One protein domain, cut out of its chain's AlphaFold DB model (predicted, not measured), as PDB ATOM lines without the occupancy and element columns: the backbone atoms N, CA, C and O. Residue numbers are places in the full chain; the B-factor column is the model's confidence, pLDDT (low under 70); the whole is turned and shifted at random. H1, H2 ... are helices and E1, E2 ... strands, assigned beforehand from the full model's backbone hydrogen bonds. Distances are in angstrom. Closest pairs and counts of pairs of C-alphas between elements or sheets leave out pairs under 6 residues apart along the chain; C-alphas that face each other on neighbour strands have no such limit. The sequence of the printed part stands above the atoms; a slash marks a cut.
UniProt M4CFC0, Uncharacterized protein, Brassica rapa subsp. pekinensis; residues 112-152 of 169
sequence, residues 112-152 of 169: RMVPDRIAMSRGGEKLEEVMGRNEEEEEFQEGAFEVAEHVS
ATOM      1  N   ARG A 112     130.822 126.640  96.372       87.00
ATOM      2  CA  ARG A 112     131.863 125.631  96.512       87.00
ATOM      3  C   ARG A 112     132.983 126.218  97.354       87.00
ATOM      4  O   ARG A 112     133.554 127.239  96.995       87.00
ATOM      5  N   MET A 113     133.305 125.537  98.442       87.00
ATOM      6  CA  MET A 113     134.491 125.817  99.242       87.00
ATOM      7  C   MET A 113     135.673 125.006  98.691       87.00
ATOM      8  O   MET A 113     135.496 123.843  98.315       87.00
ATOM      9  N   VAL A 114     136.860 125.608  98.631       88.69
ATOM     10  CA  VAL A 114     138.123 124.963  98.248       88.69
ATOM     11  C   VAL A 114     139.026 124.919  99.486       88.69
ATOM     12  O   VAL A 114     139.712 125.903  99.754       88.69
ATOM     13  N   PRO A 115     139.034 123.809 100.251       86.38
ATOM     14  CA  PRO A 115     139.763 123.720 101.519       86.38
ATOM     15  C   PRO A 115     141.261 123.991 101.382       86.38
ATOM     16  O   PRO A 115     141.849 124.615 102.252       86.38
ATOM     17  N   ASP A 116     141.859 123.606 100.253       88.62
ATOM     18  CA  ASP A 116     143.286 123.814  99.974       88.62
ATOM     19  C   ASP A 116     143.690 125.302  99.919       88.62
ATOM     20  O   ASP A 116     144.875 125.621  99.948       88.62
ATOM     21  N   ARG A 117     142.711 126.210  99.812       88.69
ATOM     22  CA  ARG A 117     142.887 127.672  99.792       88.69
ATOM     23  C   ARG A 117     142.457 128.338 101.101       88.69
ATOM     24  O   ARG A 117     142.375 129.563 101.163       88.69
ATOM     25  N   ILE A 118     142.145 127.551 102.125       87.00
ATOM     26  CA  ILE A 118     141.805 128.049 103.452       87.00
ATOM     27  C   ILE A 118     142.883 127.551 104.402       87.00
ATOM     28  O   ILE A 118     143.011 126.350 104.648       87.00
ATOM     29  N   ALA A 119     143.670 128.478 104.932       85.12
ATOM     30  CA  ALA A 119     144.599 128.167 105.999       85.12
ATOM     31  C   ALA A 119     143.801 128.060 107.303       85.12
ATOM     32  O   ALA A 119     143.583 129.049 107.994       85.12
ATOM     33  N   MET A 120     143.326 126.851 107.602       76.69
ATOM     34  CA  MET A 120     142.719 126.513 108.891       76.69
ATOM     35  C   MET A 120     143.674 125.659 109.722       76.69
ATOM     36  O   MET A 120     144.620 125.052 109.205       76.69
ATOM     37  N   SER A 121     143.383 125.557 111.018       74.44
ATOM     38  CA  SER A 121     144.033 124.570 111.882       74.44
ATOM     39  C   SER A 121     143.828 123.163 111.310       74.44
ATOM     40  O   SER A 121     142.730 122.799 110.886       74.44
ATOM     41  N   ARG A 122     144.889 122.345 111.292       73.25
ATOM     42  CA  ARG A 122     144.853 120.999 110.681       73.25
ATOM     43  C   ARG A 122     143.875 120.047 111.375       73.25
ATOM     44  O   ARG A 122     143.454 119.067 110.764       73.25
ATOM     45  N   GLY A 123     143.523 120.336 112.627       77.00
ATOM     46  CA  GLY A 123     142.752 119.440 113.479       77.00
ATOM     47  C   GLY A 123     143.590 118.241 113.936       77.00
ATOM     48  O   GLY A 123     144.507 117.790 113.250       77.00
ATOM     49  N   GLY A 124     143.303 117.725 115.130       82.38
ATOM     50  CA  GLY A 124     144.104 116.654 115.743       82.38
ATOM     51  C   GLY A 124     145.388 117.133 116.432       82.38
ATOM     52  O   GLY A 124     146.228 116.313 116.797       82.38
ATOM     53  N   GLU A 125     145.532 118.442 116.621       85.75
ATOM     54  CA  GLU A 125     146.548 119.044 117.487       85.75
ATOM     55  C   GLU A 125     146.233 118.758 118.962       85.75
ATOM     56  O   GLU A 125     145.095 118.430 119.322       85.75
ATOM     57  N   LYS A 126     147.242 118.850 119.834       89.25
ATOM     58  CA  LYS A 126     147.026 118.631 121.268       89.25
ATOM     59  C   LYS A 126     146.185 119.758 121.863       89.25
ATOM     60  O   LYS A 126     146.272 120.902 121.425       89.25
ATOM     61  N   LEU A 127     145.400 119.447 122.898       83.31
ATOM     62  CA  LEU A 127     144.504 120.426 123.518       83.31
ATOM     63  C   LEU A 127     145.278 121.645 124.043       83.31
ATOM     64  O   LEU A 127     144.818 122.773 123.916       83.31
ATOM     65  N   GLU A 128     146.479 121.431 124.573       88.62
ATOM     66  CA  GLU A 128     147.332 122.497 125.101       88.62
ATOM     67  C   GLU A 128     147.858 123.435 124.002       88.62
ATOM     68  O   GLU A 128     148.163 124.587 124.286       88.62
ATOM     69  N   GLU A 129     147.945 122.959 122.755       81.06
ATOM     70  CA  GLU A 129     148.432 123.725 121.598       81.06
ATOM     71  C   GLU A 129     147.328 124.579 120.955       81.06
ATOM     72  O   GLU A 129     147.627 125.585 120.315       81.06
ATOM     73  N   VAL A 130     146.057 124.201 121.137       78.44
ATOM     74  CA  VAL A 130     144.893 124.957 120.634       78.44
ATOM     75  C   VAL A 130     144.318 125.922 121.674       78.44
ATOM     76  O   VAL A 130     143.580 126.845 121.329       78.44
ATOM     77  N   MET A 131     144.663 125.740 122.951       77.50
ATOM     78  CA  MET A 131     144.250 126.621 124.043       77.50
ATOM     79  C   MET A 131     144.876 128.013 123.879       77.50
ATOM     80  O   MET A 131     146.071 128.198 124.087       77.50
ATOM     81  N   GLY A 132     144.049 129.007 123.547       76.56
ATOM     82  CA  GLY A 132     144.468 130.406 123.406       76.56
ATOM     83  C   GLY A 132     144.676 130.881 121.967       76.56
ATOM     84  O   GLY A 132     145.012 132.049 121.779       76.56
ATOM     85  N   ARG A 133     144.442 130.028 120.962       74.50
ATOM     86  CA  ARG A 133     144.305 130.495 119.575       74.50
ATOM     87  C   ARG A 133     142.995 131.255 119.400       74.50
ATOM     88  O   ARG A 133     141.981 130.898 120.000       74.50
ATOM     89  N   ASN A 134     143.037 132.307 118.588       74.00
ATOM     90  CA  ASN A 134     141.846 133.057 118.208       74.00
ATOM     91  C   ASN A 134     141.295 132.495 116.891       74.00
ATOM     92  O   ASN A 134     142.062 132.085 116.023       74.00
ATOM     93  N   GLU A 135     139.975 132.517 116.722       67.56
ATOM     94  CA  GLU A 135     139.311 132.154 115.459       67.56
ATOM     95  C   GLU A 135     139.750 133.076 114.300       67.56
ATOM     96  O   GLU A 135     139.675 132.701 113.136       67.56
ATOM     97  N   GLU A 136     140.284 134.262 114.616       65.69
ATOM     98  CA  GLU A 136     140.858 135.226 113.660       65.69
ATOM     99  C   GLU A 136     142.120 134.732 112.928       65.69
ATOM    100  O   GLU A 136     142.583 135.398 112.004       65.69
ATOM    101  N   GLU A 137     142.696 133.593 113.324       70.19
ATOM    102  CA  GLU A 137     143.900 133.028 112.699       70.19
ATOM    103  C   GLU A 137     143.595 132.246 111.397       70.19
ATOM    104  O   GLU A 137     144.516 131.793 110.719       70.19
ATOM    105  N   GLU A 138     142.316 132.099 111.019       78.25
ATOM    106  CA  GLU A 138     141.907 131.478 109.753       78.25
ATOM    107  C   GLU A 138     142.068 132.441 108.561       78.25
ATOM    108  O   GLU A 138     141.362 133.445 108.436       78.25
ATOM    109  N   GLU A 139     142.970 132.112 107.630       84.19
ATOM    110  CA  GLU A 139     143.231 132.932 106.439       84.19
ATOM    111  C   GLU A 139     142.563 132.331 105.191       84.19
ATOM    112  O   GLU A 139     142.897 131.235 104.728       84.19
ATOM    113  N   PHE A 140     141.615 133.070 104.611       86.88
ATOM    114  CA  PHE A 140     140.904 132.681 103.392       86.88
ATOM    115  C   PHE A 140     141.556 133.333 102.174       86.88
ATOM    116  O   PHE A 140     141.414 134.537 101.950       86.88
ATOM    117  N   GLN A 141     142.246 132.539 101.357       90.00
ATOM    118  CA  GLN A 141     142.863 133.042 100.131       90.00
ATOM    119  C   GLN A 141     141.813 133.321  99.047       90.00
ATOM    120  O   GLN A 141     140.688 132.809  99.070       90.00
ATOM    121  N   GLU A 142     142.189 134.115  98.043       86.69
ATOM    122  CA  GLU A 142     141.321 134.380  96.896       86.69
ATOM    123  C   GLU A 142     140.907 133.070  96.201       86.69
ATOM    124  O   GLU A 142     141.720 132.184  95.924       86.69
ATOM    125  N   GLY A 143     139.605 132.923  95.946       85.88
ATOM    126  CA  GLY A 143     139.038 131.695  95.390       85.88
ATOM    127  C   GLY A 143     138.871 130.550  96.396       85.88
ATOM    128  O   GLY A 143     138.578 129.434  95.973       85.88
ATOM    129  N   ALA A 144     139.027 130.783  97.705       88.62
ATOM    130  CA  ALA A 144     138.596 129.841  98.746       88.62
ATOM    131  C   ALA A 144     137.097 129.512  98.656       88.62
ATOM    132  O   ALA A 144     136.677 128.396  98.967       88.62
ATOM    133  N   PHE A 145     136.300 130.467  98.172       86.62
ATOM    134  CA  PHE A 145     134.891 130.288  97.853       86.62
ATOM    135  C   PHE A 145     134.632 130.628  96.390       86.62
ATOM    136  O   PHE A 145     134.997 131.698  95.905       86.62
ATOM    137  N   GLU A 146     133.953 129.723  95.700       87.06
ATOM    138  CA  GLU A 146     133.567 129.861  94.302       87.06
ATOM    139  C   GLU A 146     132.056 129.669  94.172       87.06
ATOM    140  O   GLU A 146     131.446 128.860  94.871       87.06
ATOM    141  N   VAL A 147     131.430 130.392  93.250       81.75
ATOM    142  CA  VAL A 147     130.018 130.186  92.921       81.75
ATOM    143  C   VAL A 147     129.957 129.248  91.721       81.75
ATOM    144  O   VAL A 147     130.338 129.623  90.616       81.75
ATOM    145  N   ALA A 148     129.521 128.008  91.941       73.38
ATOM    146  CA  ALA A 148     129.515 126.973  90.918       73.38
ATOM    147  C   ALA A 148     128.561 127.356  89.781       73.38
ATOM    148  O   ALA A 148     127.379 127.598  90.014       73.38
ATOM    149  N   GLU A 149     129.047 127.395  88.544       68.62
ATOM    150  CA  GLU A 149     128.183 127.545  87.374       68.62
ATOM    151  C   GLU A 149     127.425 126.231  87.127       68.62
ATOM    152  O   GLU A 149     127.967 125.142  87.328       68.62
ATOM    153  N   HIS A 150     126.157 126.306  86.706       60.00
ATOM    154  CA  HIS A 150     125.391 125.111  86.360       60.00
ATOM    155  C   HIS A 150     125.997 124.466  85.107       60.00
ATOM    156  O   HIS A 150     125.654 124.809  83.974       60.00
ATOM    157  N   VAL A 151     126.908 123.512  85.303       54.19
ATOM    158  CA  VAL A 151     127.426 122.690  84.213       54.19
ATOM    159  C   VAL A 151     126.314 121.729  83.819       54.19
ATOM    160  O   VAL A 151     126.124 120.672  84.416       54.19
ATOM    161  N   SER A 152     125.541 122.109  82.805       51.75
ATOM    162  CA  SER A 152     124.588 121.214  82.158       51.75
ATOM    163  C   SER A 152     125.371 120.036  81.579       51.75
ATOM    164  O   SER A 152     125.908 120.127  80.473       51.75
TER     165      SER A 152
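Overview. This is residues 112 to 152 of the 169 residues of an uncharacterized protein of Brassica rapa subsp. pekinensis (UniProt M4CFC0). With little regular structure, the printed part is a long narrow loop: residues 112 to 126 run out to the one-turn helix H1 at the far end, and residues 131 to 144 fold back to strand E1, beside the first residues. Residues 122 to 129 stick out. The 41 printed residues hold one named helix, then one named strand; the class is mixed, with 7 residues in named elements. The whole is extended, a rod of 48 by 18 by 11 A, radius of gyration of the C-alphas 14.3 A.

Along the chain. H1, residues 127 to 130, begins at C-alpha 127 (144.504, 120.426, 123.518). E1, residues 145 to 147, ends at C-alpha 147 (130.018, 130.186, 92.921).

Arrangement. Residues 112 to 113 pair antiparallel with residues 145 to 146 of E1, and residues 118 to 119 with residues 139 to 140. E1 pairs with no named strand. H1 and E1 are apart. H1 is too short for an O i to N i+4 pair; its one O i to N i+3 pair is within hydrogen-bond range.

Size, cuts and confidence. The C-alphas of Glu 128 and Ser 152, the two farthest apart, are 48.6 A apart. The printed part has no cut. The 14-residue link from H1 to E1 is long. Residues 135 to 136 and 149 to 152 have pLDDT under 70.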